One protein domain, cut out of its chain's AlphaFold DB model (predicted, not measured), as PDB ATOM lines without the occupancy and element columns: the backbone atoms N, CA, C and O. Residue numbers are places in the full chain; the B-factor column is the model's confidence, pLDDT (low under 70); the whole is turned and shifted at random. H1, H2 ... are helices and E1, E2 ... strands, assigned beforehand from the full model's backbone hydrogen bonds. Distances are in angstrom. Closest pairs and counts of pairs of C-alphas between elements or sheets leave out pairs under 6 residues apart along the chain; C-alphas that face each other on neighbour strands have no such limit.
ATOM      1  N   THR A 113     129.559  88.020  95.942       93.56
ATOM      2  CA  THR A 113     129.120  86.744  96.493       93.56
ATOM      3  C   THR A 113     127.644  86.848  96.828       93.56
ATOM      4  O   THR A 113     127.249  87.635  97.683       93.56
ATOM      5  N   LEU A 114     126.812  86.070  96.148       96.25
ATOM      6  CA  LEU A 114     125.412  85.911  96.519       96.25
ATOM      7  C   LEU A 114     125.321  84.957  97.707       96.25
ATOM      8  O   LEU A 114     125.825  83.843  97.616       96.25
ATOM      9  N   VAL A 115     124.672  85.375  98.793       97.56
ATOM     10  CA  VAL A 115     124.323  84.509  99.929       97.56
ATOM     11  C   VAL A 115     122.806  84.438  99.994       97.56
ATOM     12  O   VAL A 115     122.153  85.452 100.236       97.56
ATOM     13  N   LEU A 116     122.254  83.260  99.710       98.12
ATOM     14  CA  LEU A 116     120.837  83.067  99.410       98.12
ATOM     15  C   LEU A 116     120.228  81.920 100.223       98.12
ATOM     16  O   LEU A 116     120.919  80.970 100.583       98.12
ATOM     17  N   ILE A 117     118.912  81.961 100.410       97.62
ATOM     18  CA  ILE A 117     118.090  80.788 100.733       97.62
ATOM     19  C   ILE A 117     117.141  80.515  99.567       97.62
ATOM     20  O   ILE A 117     116.564  81.443  98.994       97.62
ATOM     21  N   GLU A 118     116.994  79.245  99.197       97.38
ATOM     22  CA  GLU A 118     116.009  78.807  98.209       97.38
ATOM     23  C   GLU A 118     114.731  78.348  98.913       97.38
ATOM     24  O   GLU A 118     114.755  77.466  99.775       97.38
ATOM     25  N   LYS A 119     113.601  78.947  98.533       95.38
ATOM     26  CA  LYS A 119     112.278  78.621  99.068       95.38
ATOM     27  C   LYS A 119     111.669  77.406  98.355       95.38
ATOM     28  O   LYS A 119     112.106  77.040  97.260       95.38
ATOM     29  N   PRO A 120     110.612  76.787  98.920       93.75
ATOM     30  CA  PRO A 120     109.941  75.643  98.292       93.75
ATOM     31  C   PRO A 120     109.396  75.916  96.882       93.75
ATOM     32  O   PRO A 120     109.354  75.008  96.056       93.75
ATOM     33  N   ASP A 121     109.009  77.160  96.590       95.62
ATOM     34  CA  ASP A 121     108.533  77.608  95.274       95.62
ATOM     35  C   ASP A 121     109.668  77.933  94.284       95.62
ATOM     36  O   ASP A 121     109.397  78.406  93.183       95.62
ATOM     37  N   ARG A 122     110.926  77.653  94.660       95.81
ATOM     38  CA  ARG A 122     112.165  77.914  93.903       95.81
ATOM     39  C   ARG A 122     112.552  79.387  93.787       95.81
ATOM     40  O   ARG A 122     113.598  79.675  93.198       95.81
ATOM     41  N   SER A 123     111.785  80.293  94.389       97.50
ATOM     42  CA  SER A 123     112.232  81.669  94.575       97.50
ATOM     43  C   SER A 123     113.421  81.718  95.533       97.50
ATOM     44  O   SER A 123     113.625  80.826  96.363       97.50
ATOM     45  N   VAL A 124     114.235  82.762  95.398       97.50
ATOM     46  CA  VAL A 124     115.407  82.977  96.247       97.50
ATOM     47  C   VAL A 124     115.364  84.363  96.865       97.50
ATOM     48  O   VAL A 124     114.949  85.341  96.238       97.50
ATOM     49  N   GLU A 125     115.833  84.451  98.100       97.19
ATOM     50  CA  GLU A 125     116.055  85.714  98.798       97.19
ATOM     51  C   GLU A 125     117.421  85.704  99.470       97.19
ATOM     52  O   GLU A 125     117.971  84.640  99.757       97.19
ATOM     53  N   GLY A 126     117.974  86.889  99.704       97.19
ATOM     54  CA  GLY A 126     119.212  87.040 100.444       97.19
ATOM     55  C   GLY A 126     119.928  88.346 100.165       97.19
ATOM     56  O   GLY A 126     119.306  89.402 100.029       97.19
ATOM     57  N   VAL A 127     121.254  88.275 100.094       97.44
ATOM     58  CA  VAL A 127     122.121  89.453 100.001       97.44
ATOM     59  C   VAL A 127     123.249  89.265  98.996       97.44
ATOM     60  O   VAL A 127     123.742  88.159  98.767       97.44
ATOM     61  N   VAL A 128     123.684  90.379  98.416       95.75
ATOM     62  CA  VAL A 128     124.968  90.488  97.730       95.75
ATOM     63  C   VAL A 128     125.999  90.931  98.759       95.75
ATOM     64  O   VAL A 128     125.873  92.002  99.359       95.75
ATOM     65  N   MET A 129     127.016  90.104  98.939       92.62
ATOM     66  CA  MET A 129     128.157  90.333  99.811       92.62
ATOM     67  C   MET A 129     129.426  90.527  98.983       92.62
ATOM     68  O   MET A 129     129.534  90.061  97.848       92.62
ATOM     69  N   ARG A 130     130.421  91.183  99.570       86.75
ATOM     70  CA  ARG A 130     131.769  91.316  99.013       86.75
ATOM     71  C   ARG A 130     132.786  90.787 100.010       86.75
ATOM     72  O   ARG A 130     132.718  91.140 101.185       86.75
ATOM     73  N   GLU A 131     133.692  89.923  99.556       79.38
ATOM     74  CA  GLU A 131     134.698  89.289 100.417       79.38
ATOM     75  C   GLU A 131     136.040  89.990 100.396       79.38
ATOM     76  O   GLU A 131     136.536  90.450  99.369       79.38
ATOM     77  N   VAL A 132     136.646  90.015 101.576       68.81
ATOM     78  CA  VAL A 132     137.912  90.664 101.851       68.81
ATOM     79  C   VAL A 132     138.863  89.610 102.401       68.81
ATOM     80  O   VAL A 132     138.515  88.844 103.296       68.81
ATOM     81  N   GLY A 133     140.094  89.581 101.901       63.53
ATOM     82  CA  GLY A 133     141.089  88.595 102.329       63.53
ATOM     83  C   GLY A 133     140.989  87.252 101.594       63.53
ATOM     84  O   GLY A 133     140.474  87.150 100.480       63.53
ATOM     85  N   THR A 134     141.602  86.220 102.154       58.72
ATOM     86  CA  THR A 134     141.536  84.871 101.582       58.72
ATOM     87  C   THR A 134     140.121  84.303 101.701       58.72
ATOM     88  O   THR A 134     139.465  84.496 102.727       58.72
ATOM     89  N   PHE A 135     139.680  83.630 100.634       66.31
ATOM     90  CA  PHE A 135     138.381  82.964 100.508       66.31
ATOM     91  C   PHE A 135     138.153  81.983 101.670       66.31
ATOM     92  O   PHE A 135     139.079  81.268 102.056       66.31
ATOM     93  N   GLY A 136     136.948  81.954 102.243       77.19
ATOM     94  CA  GLY A 136     136.614  81.024 103.334       77.19
ATOM     95  C   GLY A 136     135.430  81.423 104.216       77.19
ATOM     96  O   GLY A 136     135.009  80.646 105.082       77.19
ATOM     97  N   SER A 137     134.862  82.617 104.019       86.88
ATOM     98  CA  SER A 137     133.693  83.068 104.786       86.88
ATOM     99  C   SER A 137     132.476  82.163 104.579       86.88
ATOM    100  O   SER A 137     131.711  81.944 105.514       86.88
ATOM    101  N   HIS A 138     132.333  81.565 103.394       90.12
ATOM    102  CA  HIS A 138     131.268  80.612 103.072       90.12
ATOM    103  C   HIS A 138     131.379  79.305 103.847       90.12
ATOM    104  O   HIS A 138     130.370  78.825 104.356       90.12
ATOM    105  N   ALA A 139     132.589  78.764 104.002       90.44
ATOM    106  CA  ALA A 139     132.822  77.580 104.820       90.44
ATOM    107  C   ALA A 139     132.501  77.864 106.295       90.44
ATOM    108  O   ALA A 139     131.852  77.056 106.954       90.44
ATOM    109  N   THR A 140     132.879  79.049 106.789       91.62
ATOM    110  CA  THR A 140     132.571  79.484 108.163       91.62
ATOM    111  C   THR A 140     131.068  79.689 108.374       91.62
ATOM    112  O   THR A 140     130.530  79.256 109.392       91.62
ATOM    113  N   LEU A 141     130.372  80.316 107.417       94.75
ATOM    114  CA  LEU A 141     128.914  80.461 107.432       94.75
ATOM    115  C   LEU A 141     128.242  79.084 107.486       94.75
ATOM    116  O   LEU A 141     127.417  78.849 108.368       94.75
ATOM    117  N   ALA A 142     128.618  78.185 106.573       94.56
ATOM    118  CA  ALA A 142     128.020  76.863 106.474       94.56
ATOM    119  C   ALA A 142     128.239  76.034 107.738       94.56
ATOM    120  O   ALA A 142     127.306  75.406 108.230       94.56
ATOM    121  N   ASP A 143     129.447  76.102 108.306       93.06
ATOM    122  CA  ASP A 143     129.744  75.428 109.560       93.06
ATOM    123  C   ASP A 143     128.955  76.035 110.722       93.06
ATOM    124  O   ASP A 143     128.477  75.298 111.572       93.06
ATOM    125  N   THR A 144     128.767  77.356 110.770       94.88
ATOM    126  CA  THR A 144     128.080  78.037 111.883       94.88
ATOM    127  C   THR A 144     126.565  77.828 111.864       94.88
ATOM    128  O   THR A 144     125.972  77.651 112.930       94.88
ATOM    129  N   TYR A 145     125.951  77.812 110.675       96.00
ATOM    130  CA  TYR A 145     124.495  77.788 110.486       96.00
ATOM    131  C   TYR A 145     124.015  76.602 109.622       96.00
ATOM    132  O   TYR A 145     123.432  76.822 108.559       96.00
ATOM    133  N   PRO A 146     124.258  75.344 110.032       94.69
ATOM    134  CA  PRO A 146     123.934  74.169 109.222       94.69
ATOM    135  C   PRO A 146     122.434  73.841 109.145       94.69
ATOM    136  O   PRO A 146     121.982  73.274 108.147       94.69
ATOM    137  N   GLU A 147     121.653  74.163 110.182       96.50
ATOM    138  CA  GLU A 147     120.228  73.806 110.259       96.50
ATOM    139  C   GLU A 147     119.330  74.789 109.490       96.50
ATOM    140  O   GLU A 147     119.636  75.982 109.462       96.50
ATOM    141  N   PRO A 148     118.158  74.366 108.970       95.19
ATOM    142  CA  PRO A 148     117.290  75.243 108.180       95.19
ATOM    143  C   PRO A 148     116.880  76.528 108.913       95.19
ATOM    144  O   PRO A 148     116.973  77.625 108.366       95.19
ATOM    145  N   GLY A 149     116.495  76.413 110.189       95.56
ATOM    146  CA  GLY A 149     116.143  77.573 111.015       95.56
ATOM    147  C   GLY A 149     117.339  78.481 111.325       95.56
ATOM    148  O   GLY A 149     117.178  79.694 111.435       95.56
ATOM    149  N   GLN A 150     118.547  77.917 111.423       96.62
ATOM    150  CA  GLN A 150     119.779  78.686 111.624       96.62
ATOM    151  C   GLN A 150     120.183  79.420 110.346       96.62
ATOM    152  O   GLN A 150     120.525  80.596 110.410       96.62
ATOM    153  N   ALA A 151     120.101  78.754 109.193       96.25
ATOM    154  CA  ALA A 151     120.357  79.357 107.893       96.25
ATOM    155  C   ALA A 151     119.380  80.508 107.612       96.25
ATOM    156  O   ALA A 151     119.801  81.583 107.182       96.25
ATOM    157  N   GLN A 152     118.096  80.325 107.937       95.31
ATOM    158  CA  GLN A 152     117.089  81.376 107.816       95.31
ATOM    159  C   GLN A 152     117.372  82.563 108.751       95.31
ATOM    160  O   GLN A 152     117.326  83.708 108.307       95.31
ATOM    161  N   ALA A 153     117.717  82.309 110.019       94.75
ATOM    162  CA  ALA A 153     118.068  83.364 110.971       94.75
ATOM    163  C   ALA A 153     119.334  84.133 110.552       94.75
ATOM    164  O   ALA A 153     119.364  85.361 110.624       94.75
ATOM    165  N   ALA A 154     120.360  83.429 110.062       95.00
ATOM    166  CA  ALA A 154     121.576  84.045 109.541       95.00
ATOM    167  C   ALA A 154     121.275  84.934 108.331       95.00
ATOM    168  O   ALA A 154     121.777  86.054 108.238       95.00
ATOM    169  N   LEU A 155     120.419  84.469 107.418       95.75
ATOM    170  CA  LEU A 155     120.031  85.268 106.267       95.75
ATOM    171  C   LEU A 155     119.216  86.498 106.667       95.75
ATOM    172  O   LEU A 155     119.451  87.578 106.132       95.75
ATOM    173  N   GLN A 156     118.300  86.361 107.625       95.25
ATOM    174  CA  GLN A 156     117.552  87.496 108.154       95.25
ATOM    175  C   GLN A 156     118.498  88.542 108.757       95.25
ATOM    176  O   GLN A 156     118.398  89.719 108.417       95.25
ATOM    177  N   GLN A 157     119.477  88.108 109.558       95.19
ATOM    178  CA  GLN A 157     120.509  88.993 110.093       95.19
ATOM    179  C   GLN A 157     121.252  89.726 108.968       95.19
ATOM    180  O   GLN A 157     121.417  90.940 109.030       95.19
ATOM    181  N   LEU A 158     121.665  89.015 107.915       95.31
ATOM    182  CA  LEU A 158     122.318  89.620 106.753       95.31
ATOM    183  C   LEU A 158     121.416  90.643 106.039       95.31
ATOM    184  O   LEU A 158     121.881  91.710 105.637       95.31
ATOM    185  N   VAL A 159     120.121  90.363 105.889       95.94
ATOM    186  CA  VAL A 159     119.144  91.271 105.258       95.94
ATOM    187  C   VAL A 159     118.891  92.531 106.095       95.94
ATOM    188  O   VAL A 159     118.651  93.593 105.516       95.94
ATOM    189  N   GLU A 160     119.016  92.448 107.417       95.38
ATOM    190  CA  GLU A 160     118.851  93.570 108.354       95.38
ATOM    191  C   GLU A 160     120.108  94.444 108.493       95.38
ATOM    192  O   GLU A 160     120.013  95.584 108.940       95.38
ATOM    193  N   LEU A 161     121.282  93.953 108.079       92.75
ATOM    194  CA  LEU A 161     122.504  94.759 108.065       92.75
ATOM    195  C   LEU A 161     122.344  96.011 107.193       92.75
ATOM    196  O   LEU A 161     121.820  95.951 106.078       92.75
ATOM    197  N   GLU A 162     122.880  97.134 107.654       88.62
ATOM    198  CA  GLU A 162     123.038  98.313 106.804       88.62
ATOM    199  C   GLU A 162     124.009  98.014 105.645       88.62
ATOM    200  O   GLU A 162     124.913  97.175 105.789       88.62
ATOM    201  N   PRO A 163     123.873  98.682 104.484       86.75
ATOM    202  CA  PRO A 163     124.882  98.613 103.437       86.75
ATOM    203  C   PRO A 163     126.278  98.886 104.007       86.75
ATOM    204  O   PRO A 163     126.467  99.790 104.821       86.75
ATOM    205  N   TYR A 164     127.257  98.102 103.566       82.56
ATOM    206  CA  TYR A 164     128.656  98.122 103.998       82.56
ATOM    207  C   TYR A 164     128.927  97.630 105.426       82.56
ATOM    208  O   TYR A 164     130.090  97.615 105.842       82.56
ATOM    209  N   ALA A 165     127.910  97.178 106.166       85.19
ATOM    210  CA  ALA A 165     128.128  96.557 107.465       85.19
ATOM    211  C   ALA A 165     128.806  95.177 107.312       85.19
ATOM    212  O   ALA A 165     128.487  94.428 106.377       85.19
ATOM    213  N   PRO A 166     129.757  94.839 108.204       83.75
ATOM    214  CA  PRO A 166     130.512  93.599 108.119       83.75
ATOM    215  C   PRO A 166     129.743  92.399 108.688       83.75
ATOM    216  O   PRO A 166     128.999  92.513 109.660       83.75
ATOM    217  N   PHE A 167     130.006  91.222 108.127       86.25
ATOM    218  CA  PHE A 167     129.615  89.916 108.650       86.25
ATOM    219  C   PHE A 167     130.701  88.901 108.286       86.25
ATOM    220  O   PHE A 167     130.960  88.675 107.105       86.25
ATOM    221  N   LEU A 168     131.356  88.289 109.277       85.19
ATOM    222  CA  LEU A 168     132.595  87.524 109.059       85.19
ATOM    223  C   LEU A 168     133.647  88.394 108.335       85.19
ATOM    224  O   LEU A 168     133.996  89.459 108.840       85.19
ATOM    225  N   ARG A 169     134.149  87.968 107.167       79.94
ATOM    226  CA  ARG A 169     135.019  88.778 106.289       79.94
ATOM    227  C   ARG A 169     134.276  89.340 105.076       79.94
ATOM    228  O   ARG A 169     134.901  89.834 104.137       79.94
ATOM    229  N   TRP A 170     132.950  89.255 105.095       86.44
ATOM    230  CA  TRP A 170     132.100  89.891 104.112       86.44
ATOM    231  C   TRP A 170     131.629  91.256 104.580       86.44
ATOM    232  O   TRP A 170     131.512  91.522 105.774       86.44
ATOM    233  N   TYR A 171     131.277  92.096 103.620       86.75
ATOM    234  CA  TYR A 171     130.431  93.253 103.855       86.75
ATOM    235  C   TYR A 171     129.258  93.249 102.893       86.75
ATOM    236  O   TYR A 171     129.358  92.780 101.755       86.75
ATOM    237  N   LYS A 172     128.132  93.762 103.375       90.88
ATOM    238  CA  LYS A 172     126.908  93.818 102.593       90.88
ATOM    239  C   LYS A 172     126.981  94.896 101.524       90.88
ATOM    240  O   LYS A 172     127.371  96.022 101.803       90.88
ATOM    241  N   GLU A 173     126.546  94.580 100.314       90.25
ATOM    242  CA  GLU A 173     126.331  95.564  99.253       90.25
ATOM    243  C   GLU A 173     124.843  95.883  99.107       90.25
ATOM    244  O   GLU A 173     124.445  97.042  99.181       90.25
ATOM    245  N   SER A 174     124.005  94.862  98.913       93.31
ATOM    246  CA  SER A 174     122.569  95.048  98.687       93.31
ATOM    247  C   SER A 174     121.755  93.810  99.061       93.31
ATOM    248  O   SER A 174     122.290  92.710  99.185       93.31
ATOM    249  N   ASN A 175     120.446  93.998  99.241       96.88
ATOM    250  CA  ASN A 175     119.486  92.900  99.339       96.88
ATOM    251  C   ASN A 175     119.096  92.420  97.938       96.88
ATOM    252  O   ASN A 175     119.034  93.215  96.997       96.88
ATOM    253  N   ILE A 176     118.763  91.138  97.811       96.56
ATOM    254  CA  ILE A 176     118.260  90.558  96.569       96.56
ATOM    255  C   ILE A 176     117.089  89.613  96.842       96.56
ATOM    256  O   ILE A 176     117.095  88.831  97.788       96.56
ATOM    257  N   ALA A 177     116.079  89.697  95.982       96.88
ATOM    258  CA  ALA A 177     114.977  88.752  95.904       96.88
ATOM    259  C   ALA A 177     114.642  88.533  94.426       96.88
ATOM    260  O   ALA A 177     114.599  89.495  93.643       96.88
ATOM    261  N   ALA A 178     114.444  87.277  94.043       97.56
ATOM    262  CA  ALA A 178     114.203  86.880  92.663       97.56
ATOM    263  C   ALA A 178     113.302  85.640  92.601       97.56
ATOM    264  O   ALA A 178     113.257  84.847  93.542       97.56
ATOM    265  N   ALA A 179     112.601  85.454  91.483       97.31
ATOM    266  CA  ALA A 179     111.726  84.302  91.283       97.31
ATOM    267  C   ALA A 179     112.509  82.997  91.058       97.31
ATOM    268  O   ALA A 179     111.941  81.915  91.174       97.31
ATOM    269  N   SER A 180     113.807  83.085  90.751       96.44
ATOM    270  CA  SER A 180     114.694  81.931  90.610       96.44
ATOM    271  C   SER A 180     116.157  82.278  90.895       96.44
ATOM    272  O   SER A 180     116.560  83.445  90.883       96.44
ATOM    273  N   LEU A 181     116.972  81.240  91.106       95.25
ATOM    274  CA  LEU A 181     118.422  81.373  91.253       95.25
ATOM    275  C   LEU A 181     119.085  81.999  90.015       95.25
ATOM    276  O   LEU A 181     119.963  82.848  90.160       95.25
ATOM    277  N   ASP A 182     118.647  81.617  88.814       92.69
ATOM    278  CA  ASP A 182     119.181  82.164  87.562       92.69
ATOM    279  C   ASP A 182     118.896  83.662  87.452       92.69
ATOM    280  O   ASP A 182     119.794  84.445  87.144       92.69
ATOM    281  N   GLU A 183     117.673  84.082  87.786       94.50
ATOM    282  CA  GLU A 183     117.297  85.493  87.777       94.50
ATOM    283  C   GLU A 183     118.134  86.299  88.787       94.50
ATOM    284  O   GLU A 183     118.631  87.380  88.457       94.50
ATOM    285  N   ALA A 184     118.354  85.761  89.993       95.38
ATOM    286  CA  ALA A 184     119.237  86.383  90.978       95.38
ATOM    287  C   ALA A 184     120.673  86.518  90.447       95.38
ATOM    288  O   ALA A 184     121.274  87.589  90.561       95.38
ATOM    289  N   CYS A 185     121.208  85.472  89.813       92.56
ATOM    290  CA  CYS A 185     122.548  85.492  89.231       92.56
ATOM    291  C   CYS A 185     122.669  86.520  88.100       92.56
ATOM    292  O   CYS A 185     123.669  87.235  88.047       92.56
ATOM    293  N   THR A 186     121.664  86.651  87.232       89.88
ATOM    294  CA  THR A 186     121.661  87.640  86.144       89.88
ATOM    295  C   THR A 186     121.557  89.077  86.657       89.88
ATOM    296  O   THR A 186     122.217  89.962  86.119       89.88
ATOM    297  N   ARG A 187     120.748  89.328  87.695       90.94
ATOM    298  CA  ARG A 187     120.506  90.683  88.226       90.94
ATOM    299  C   ARG A 187     121.615  91.190  89.147       90.94
ATOM    300  O   ARG A 187     121.795  92.399  89.265       90.94
ATOM    301  N   ALA A 188     122.319  90.292  89.830       92.56
ATOM    302  CA  ALA A 188     123.350  90.670  90.786       92.56
ATOM    303  C   ALA A 188     124.586  91.290  90.105       92.56
ATOM    304  O   ALA A 188     124.915  90.915  88.975       92.56
ATOM    305  N   PRO A 189     125.353  92.146  90.802       90.81
ATOM    306  CA  PRO A 189     126.662  92.599  90.336       90.81
ATOM    307  C   PRO A 189     127.605  91.434  89.995       90.81
ATOM    308  O   PRO A 189     127.490  90.340  90.547       90.81
ATOM    309  N   GLN A 190     128.555  91.671  89.091       87.06
ATOM    310  CA  GLN A 190     129.611  90.725  88.715       87.06
ATOM    311  C   GLN A 190     130.976  91.413  88.730       87.06
ATOM    312  O   GLN A 190     131.056  92.643  88.703       87.06
ATOM    313  N   SER A 191     132.046  90.625  88.783       83.56
ATOM    314  CA  SER A 191     133.406  91.130  88.609       83.56
ATOM    315  C   SER A 191     133.636  91.653  87.184       83.56
ATOM    316  O   SER A 191     132.849  91.344  86.282       83.56
ATOM    317  N   PRO A 192     134.728  92.399  86.929       79.06
ATOM    318  CA  PRO A 192     135.096  92.810  85.571       79.06
ATOM    319  C   PRO A 192     135.251  91.632  84.597       79.06
ATOM    320  O   PRO A 192     134.981  91.774  83.410       79.06
ATOM    321  N   GLN A 193     135.643  90.460  85.105       78.31
ATOM    322  CA  GLN A 193     135.766  89.222  84.336       78.31
ATOM    323  C   GLN A 193     134.417  88.519  84.113       78.31
ATOM    324  O   GLN A 193     134.356  87.505  83.429       78.31
ATOM    325  N   GLY A 194     133.319  89.038  84.669       84.38
ATOM    326  CA  GLY A 194     131.996  88.438  84.534       84.38
ATOM    327  C   GLY A 194     131.708  87.307  85.506       84.38
ATOM    328  O   GLY A 194     130.839  86.488  85.227       84.38
ATOM    329  N   GLN A 195     132.427  87.238  86.624       86.69
ATOM    330  CA  GLN A 195     132.300  86.152  87.589       86.69
ATOM    331  C   GLN A 195     131.656  86.636  88.892       86.69
ATOM    332  O   GLN A 195     131.748  87.814  89.254       86.69
ATOM    333  N   LYS A 196     131.013  85.721  89.616       89.31
ATOM    334  CA  LYS A 196     130.589  85.914  91.011       89.31
ATOM    335  C   LYS A 196     130.485  84.570  91.718       89.31
ATOM    336  O   LYS A 196     130.230  83.550  91.079       89.31
ATOM    337  N   PHE A 197     130.647  84.581  93.031       92.31
ATOM    338  CA  PHE A 197     130.350  83.419  93.853       92.31
ATOM    339  C   PHE A 197     128.859  83.373  94.166       92.31
ATOM    340  O   PHE A 197     128.196  84.403  94.302       92.31
ATOM    341  N   VAL A 198     128.333  82.165  94.287       95.19
ATOM    342  CA  VAL A 198     126.957  81.917  94.694       95.19
ATOM    343  C   VAL A 198     126.993  80.901  95.811       95.19
ATOM    344  O   VAL A 198     127.597  79.846  95.658       95.19
ATOM    345  N   ILE A 199     126.348  81.230  96.921       96.69
ATOM    346  CA  ILE A 199     126.168  80.377  98.084       96.69
ATOM    347  C   ILE A 199     124.675  80.349  98.360       96.69
ATOM    348  O   ILE A 199     124.049  81.393  98.546       96.69
ATOM    349  N   VAL A 200     124.086  79.163  98.354       97.50
ATOM    350  CA  VAL A 200     122.648  78.990  98.522       97.50
ATOM    351  C   VAL A 200     122.375  77.891  99.529       97.50
ATOM    352  O   VAL A 200     122.876  76.776  99.391       97.50
ATOM    353  N   TYR A 201     121.562  78.198 100.535       97.62
ATOM    354  CA  TYR A 201     120.967  77.168 101.366       97.62
ATOM    355  C   TYR A 201     119.804  76.543 100.603       97.62
ATOM    356  O   TYR A 201     118.827  77.224 100.275       97.62
ATOM    357  N   ARG A 202     119.918  75.256 100.282       95.00
ATOM    358  CA  ARG A 202     118.910  74.509  99.531       95.00
ATOM    359  C   ARG A 202     118.590  73.225 100.277       95.00
ATOM    360  O   ARG A 202     119.454  72.365 100.427       95.00
ATOM    361  N   ARG A 203     117.312  73.069 100.639       89.19
ATOM    362  CA  ARG A 203     116.794  71.947 101.438       89.19
ATOM    363  C   ARG A 203     117.455  71.905 102.816       89.19
ATOM    364  O   ARG A 203     116.975  72.583 103.712       89.19
ATOM    365  N   ASP A 204     118.562  71.183 102.937       92.38
ATOM    366  CA  ASP A 204     119.168  70.782 104.207       92.38
ATOM    367  C   ASP A 204     120.671  71.111 104.272       92.38
ATOM    368  O   ASP A 204     121.388  70.617 105.147       92.38
ATOM    369  N   GLU A 205     121.181  71.907 103.325       95.00
ATOM    370  CA  GLU A 205     122.602  72.224 103.238       95.00
ATOM    371  C   GLU A 205     122.925  73.533 102.513       95.00
ATOM    372  O   GLU A 205     122.145  74.046 101.709       95.00
ATOM    373  N   TRP A 206     124.143  74.018 102.760       97.00
ATOM    374  CA  TRP A 206     124.770  75.082 101.990       97.00
ATOM    375  C   TRP A 206     125.496  74.516 100.774       97.00
ATOM    376  O   TRP A 206     126.420  73.707 100.892       97.00
ATOM    377  N   LEU A 207     125.110  75.014  99.606       96.19
ATOM    378  CA  LEU A 207     125.767  74.759  98.335       96.19
ATOM    379  C   LEU A 207     126.523  76.006  97.889       96.19
ATOM    380  O   LEU A 207     126.077  77.122  98.152       96.19
ATOM    381  N   TRP A 208     127.627  75.831  97.171       94.75
ATOM    382  CA  TRP A 208     128.402  76.928  96.609       94.75
ATOM    383  C   TRP A 208     128.852  76.649  95.178       94.75
ATOM    384  O   TRP A 208     128.950  75.501  94.754       94.75
ATOM    385  N   GLY A 209     129.129  77.708  94.430       92.06
ATOM    386  CA  GLY A 209     129.662  77.608  93.080       92.06
ATOM    387  C   GLY A 209     130.094  78.957  92.530       92.06
ATOM    388  O   GLY A 209     129.865  80.008  93.138       92.06
ATOM    389  N   ILE A 210     130.713  78.921  91.355       89.81
ATOM    390  CA  ILE A 210     131.095  80.115  90.605       89.81
ATOM    391  C   ILE A 210     130.128  80.248  89.438       89.81
ATOM    392  O   ILE A 210     130.024  79.361  88.593       89.81
ATOM    393  N   TRP A 211     129.423  81.370  89.388       90.06
ATOM    394  CA  TRP A 211     128.652  81.741  88.214       90.06
ATOM    395  C   TRP A 211     129.544  82.544  87.266       90.06
ATOM    396  O   TRP A 211     130.209  83.497  87.681       90.06
ATOM    397  N   ASN A 212     129.528  82.162  85.990       86.25
ATOM    398  CA  ASN A 212     130.225  82.844  84.906       86.25
ATOM    399  C   ASN A 212     129.193  83.449  83.953       86.25
ATOM    400  O   ASN A 212     128.244  82.771  83.556       86.25
ATOM    401  N   ASN A 213     129.390  84.708  83.567       84.50
ATOM    402  CA  ASN A 213     128.496  85.397  82.649       84.50
ATOM    403  C   ASN A 213     128.510  84.724  81.266       84.50
ATOM    404  O   ASN A 213     129.533  84.791  80.581       84.50
ATOM    405  N   PRO A 214     127.380  84.157  80.799       78.12
ATOM    406  CA  PRO A 214     127.318  83.479  79.507       78.12
ATOM    407  C   PRO A 214     127.542  84.424  78.317       78.12
ATOM    408  O   PRO A 214     127.856  83.971  77.222       78.12
ATOM    409  N   GLY A 215     127.397  85.741  78.513       76.06
ATOM    410  CA  GLY A 215     127.667  86.749  77.487       76.06
ATOM    411  C   GLY A 215     129.151  87.082  77.279       76.06
ATOM    412  O   GLY A 215     129.464  87.833  76.358       76.06
ATOM    413  N   LEU A 216     130.066  86.567  78.112       70.88
ATOM    414  CA  LEU A 216     131.507  86.822  78.006       70.88
ATOM    415  C   LEU A 216     132.237  85.563  77.513       70.88
ATOM    416  O   LEU A 216     132.345  84.569  78.221       70.88
ATOM    417  N   GLN A 217     132.767  85.627  76.288       55.53
ATOM    418  CA  GLN A 217     133.362  84.499  75.546       55.53
ATOM    419  C   GLN A 217     134.710  83.984  76.095       55.53
ATOM    420  O   GLN A 217     135.319  83.107  75.494       55.53
ATOM    421  N   HIS A 218     135.210  84.528  77.207       57.31
ATOM    422  CA  HIS A 218     136.546  84.199  77.719       57.31
ATOM    423  C   HIS A 218     136.635  82.848  78.439       57.31
ATOM    424  O   HIS A 218     137.742  82.360  78.653       57.31
ATOM    425  N   TYR A 219     135.506  82.220  78.774       53.38
ATOM    426  CA  TYR A 219     135.485  80.926  79.451       53.38
ATOM    427  C   TYR A 219     135.022  79.830  78.490       53.38
ATOM    428  O   TYR A 219     133.856  79.762  78.105       53.38
ATOM    429  N   ALA A 220     135.958  78.961  78.099       40.94
ATOM    430  CA  ALA A 220     135.684  77.730  77.369       40.94
ATOM    431  C   ALA A 220     135.058  76.698  78.324       40.94
ATOM    432  O   ALA A 220     135.717  75.798  78.828       40.94
ATOM    433  N   GLY A 221     133.779  76.874  78.631       44.25
ATOM    434  CA  GLY A 221     133.001  75.956  79.453       44.25
ATOM    435  C   GLY A 221     131.570  76.458  79.509       44.25
ATOM    436  O   GLY A 221     131.352  77.631  79.794       44.25
ATOM    437  N   ASN A 222     130.607  75.604  79.161       44.72
ATOM    438  CA  ASN A 222     129.181  75.930  79.102       44.72
ATOM    439  C   ASN A 222     128.768  76.808  80.292       44.72
ATOM    440  O   ASN A 222     128.780  76.332  81.427       44.72
ATOM    441  N   GLY A 223     128.428  78.074  80.024       54.19
ATOM    442  CA  GLY A 223     128.011  79.045  81.032       54.19
ATOM    443  C   GLY A 223     126.879  78.480  81.882       54.19
ATOM    444  O   GLY A 223     125.723  78.482  81.475       54.19
ATOM    445  N   SER A 224     127.229  77.938  83.043       69.62
ATOM    446  CA  SER A 224     126.295  77.358  83.992       69.62
ATOM    447  C   SER A 224     126.926  77.379  85.373       69.62
ATOM    448  O   SER A 224     128.117  77.122  85.549       69.62
ATOM    449  N   LEU A 225     126.118  77.753  86.357       86.88
ATOM    450  CA  LEU A 225     126.465  77.618  87.758       86.88
ATOM    451  C   LEU A 225     126.333  76.140  88.129       86.88
ATOM    452  O   LEU A 225     125.224  75.606  88.162       86.88
ATOM    453  N   VAL A 226     127.456  75.500  88.440       88.56
ATOM    454  CA  VAL A 226     127.466  74.184  89.083       88.56
ATOM    455  C   VAL A 226     127.606  74.406  90.579       88.56
ATOM    456  O   VAL A 226     128.528  75.083  91.031       88.56
ATOM    457  N   LEU A 227     126.647  73.875  91.333       92.31
ATOM    458  CA  LEU A 227     126.614  73.973  92.782       92.31
ATOM    459  C   LEU A 227     127.162  72.692  93.403       92.31
ATOM    460  O   LEU A 227     126.645  71.607  93.138       92.31
ATOM    461  N   SER A 228     128.147  72.854  94.273       91.56
ATOM    462  CA  SER A 228     128.772  71.797  95.058       91.56
ATOM    463  C   SER A 228     128.463  71.998  96.538       91.56
ATOM    464  O   SER A 228     128.285  73.123  97.001       91.56
ATOM    465  N   SER A 229     128.411  70.916  97.308       92.50
ATOM    466  CA  SER A 229     128.244  70.994  98.762       92.50
ATOM    467  C   SER A 229     129.438  71.693  99.412       92.50
ATOM    468  O   SER A 229     130.593  71.313  99.199       92.50
ATOM    469  N   VAL A 230     129.169  72.709 100.240       93.31
ATOM    470  CA  VAL A 230     130.215  73.371 101.040       93.31
ATOM    471  C   VAL A 230     130.796  72.390 102.053       93.31
ATOM    472  O   VAL A 230     131.992  72.413 102.329       93.31
ATOM    473  N   ALA A 231     129.958  71.516 102.606       90.50
ATOM    474  CA  ALA A 231     130.368  70.554 103.614       90.50
ATOM    475  C   ALA A 231     131.189  69.403 103.049       90.50
ATOM    476  O   ALA A 231     132.083  68.919 103.736       90.50
ATOM    477  N   ASP A 232     130.910  68.987 101.818       88.19
ATOM    478  CA  ASP A 232     131.627  67.870 101.202       88.19
ATOM    479  C   ASP A 232     133.006  68.334 100.722       88.19
ATOM    480  O   ASP A 232     133.953  67.570 100.790       88.19
ATOM    481  N   PHE A 233     133.148  69.608 100.333       86.69
ATOM    482  CA  PHE A 233     134.447  70.178  99.977       86.69
ATOM    483  C   PHE A 233     135.246  70.644 101.206       86.69
ATOM    484  O   PHE A 233     136.393  70.264 101.370       86.69
ATOM    485  N   HIS A 234     134.671  71.449 102.105       87.38
ATOM    486  CA  HIS A 234     135.423  72.072 103.210       87.38
ATOM    487  C   HIS A 234     135.335  71.324 104.548       87.38
ATOM    488  O   HIS A 234     135.879  71.797 105.545       87.38
ATOM    489  N   GLY A 235     134.595  70.215 104.624       87.19
ATOM    490  CA  GLY A 235     134.375  69.511 105.891       87.19
ATOM    491  C   GLY A 235     133.602  70.346 106.917       87.19
ATOM    492  O   GLY A 235     133.814  70.198 108.121       87.19
ATOM    493  N   SER A 236     132.738  71.264 106.470       90.31
ATOM    494  CA  SER A 236     131.855  72.025 107.368       90.31
ATOM    495  C   SER A 236     130.732  71.149 107.934       90.31
ATOM    496  O   SER A 236     130.424  70.073 107.411       90.31
ATOM    497  N   ARG A 237     130.133  71.581 109.050       90.94
ATOM    498  CA  ARG A 237     128.929  70.948 109.610       90.94
ATOM    499  C   ARG A 237     127.780  70.933 108.591       90.94
ATOM    500  O   ARG A 237     127.639  71.829 107.766       90.94
ATOM    501  N   VAL A 238     126.937  69.909 108.694       89.88
ATOM    502  CA  VAL A 238     125.686  69.756 107.934       89.88
ATOM    503  C   VAL A 238     124.505  69.680 108.888       89.88
ATOM    504  O   VAL A 238     124.697  69.406 110.075       89.88
ATOM    505  N   SER A 239     123.294  69.920 108.382       93.38
ATOM    506  CA  SER A 239     122.075  69.706 109.165       93.38
ATOM    507  C   SER A 239     121.975  68.259 109.651       93.38
ATOM    508  O   SER A 239     122.520  67.336 109.034       93.38
ATOM    509  N   MET A 240     121.215  68.029 110.721       93.56
ATOM    510  CA  MET A 240     120.909  66.674 111.188       93.56
ATOM    511  C   MET A 240     120.290  65.801 110.088       93.56
ATOM    512  O   MET A 240     120.605  64.613 110.010       93.56
ATOM    513  N   ALA A 241     119.442  66.384 109.233       93.25
ATOM    514  CA  ALA A 241     118.792  65.681 108.131       93.25
ATOM    515  C   ALA A 241     119.808  65.197 107.085       93.25
ATOM    516  O   ALA A 241     119.837  64.007 106.781       93.25
ATOM    517  N   LYS A 242     120.701  66.078 106.607       91.62
ATOM    518  CA  LYS A 242     121.777  65.686 105.681       91.62
ATOM    519  C   LYS A 242     122.770  64.728 106.339       91.62
ATOM    520  O   LYS A 242     123.249  63.805 105.689       91.62
ATOM    521  N   ARG A 243     123.077  64.906 107.628       91.88
ATOM    522  CA  ARG A 243     123.959  63.974 108.344       91.88
ATOM    523  C   ARG A 243     123.383  62.562 108.342       91.88
ATOM    524  O   ARG A 243     124.105  61.631 108.046       91.88
ATOM    525  N   ALA A 244     122.086  62.406 108.607       91.38
ATOM    526  CA  ALA A 244     121.438  61.094 108.645       91.38
ATOM    527  C   ALA A 244     121.471  60.335 107.304       91.38
ATOM    528  O   ALA A 244     121.237  59.129 107.294       91.38
ATOM    529  N   THR A 245     121.746  61.018 106.188       91.00
ATOM    530  CA  THR A 245     121.900  60.393 104.868       91.00
ATOM    531  C   THR A 245     123.354  60.116 104.491       91.00
ATOM    532  O   THR A 245     123.585  59.550 103.425       91.00
ATOM    533  N   ARG A 246     124.336  60.552 105.295       91.44
ATOM    534  CA  ARG A 246     125.754  60.342 104.986       91.44
ATOM    535  C   ARG A 246     126.160  58.888 105.251       91.44
ATOM    536  O   ARG A 246     125.759  58.330 106.275       91.44
TER     537      ARG A 246
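Overview. This is residues 113 to 246 of the 418 residues of an uncharacterized protein of Fusarium oxysporum f. sp. narcissi (UniProt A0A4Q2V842). A strongly twisted sheet of five strands makes the core, with the long helix H2 and the shorter H1 packed on one face and H3 on the other, where the sheet curls round H3. Past the edge strand E5, a long loop, residues 213 to 229, runs out and folds back to H4, which sits beside the strands near H1, and H5 lies farthest out, close to the end of the printed part. The printed part has 134 residues with five named helices and five named strands, in the order E1 E2 H1 H2 E3 H3 E4 E5 H4 H5. The sheet runs E3 E2 E1 E4 E5 and is mixed; the class is mixed, helices and strands. The whole is compact, with a radius of gyration of the C-alphas of 14.3 A, and rounded, spanning 42 by 34 by 33 A.

Along the chain. Begin with the sheet: find C-alpha 113 at (129.120, 86.744, 96.493), where E1, residues 113 to 118, starts its 15.4 A run. E2 is residues 124 to 131, 20.7 A long. E3, residues 170 to 178, measures 21.5 A and bends by 69 degrees at residue 173. E4, residues 195 to 202, measures 21.4 A, and E5, residues 205 to 212, measures 22.5 A. Among the helices, look for H2 at C-alpha 148, (117.290, 75.243, 108.180); it runs 18.4 A through residues 148 to 160. H1 is residues 137 to 144, 10.4 A long, and H3 is residues 181 to 187, 10.0 A long. H4, residues 230 to 234, and H5, residues 240 to 244, are short; H5 ends at C-alpha 244, (121.438, 61.094, 108.645).

Arrangement. Start at the inner strands E1 and E4, parallel neighbours at 26 degrees, where N 116 and O 199 are 2.8 A apart, within hydrogen-bond range. E1 and E2 form an antiparallel hairpin, with N 115 and O 127 at 2.9 A. Beyond E2, look for the edge strand E3, antiparallel to it, with N 126 and O 176 at 2.9 A. E4 and the edge strand E5 form a second antiparallel hairpin, with N 198 and O 209 at 2.9 A, within hydrogen-bond range. From edge to edge the strands' lines turn by 90 degrees. H2 is on the sheet at a height of 8.9 A, over E2, E1 and E4, and slantwise to the strands, at 48 degrees to E1 on the local plane; its closest C-alphas to E2 are those of Leu 155 and Gly 126, 6.1 A apart. H1 is on the same face, with the C-alphas of Ala 142 and Trp 206 in E5 5.8 A apart; H1 and H2 are near each other, with 7 pairs of C-alphas within 10 A. H3 is on the opposite face, and its closest C-alphas to E3 are those of Ala 184 and Ala 178, 5.3 A apart. E3, H3 and E4 make a split strand-helix-strand unit, two strands running the same way with E2 and E1 between them, and its crossover is right-handed. H4 touches H1, with the C-alphas of Val 230 and Ala 139 6.2 A apart, and is on the sheet over none of its strands. H5 is only just not on the sheet, with 4 pairs of C-alphas within 10 A, and is apart from H4. In all five helices every O i to N i+4 pair is within hydrogen-bond range.

Size, cuts and confidence. The two C-alphas farthest apart are those of Gln 217 and Ala 244, at 42.3 A. The printed part has no cut. The link from E5 to H4 is long, with 17 residues, and its residues 228 to 229 pair antiparallel with residues 207 to 208 of E5. Mean pLDDT of the printed part is 88.4; look for values under 70 at residues 132 to 135 and 217 to 224.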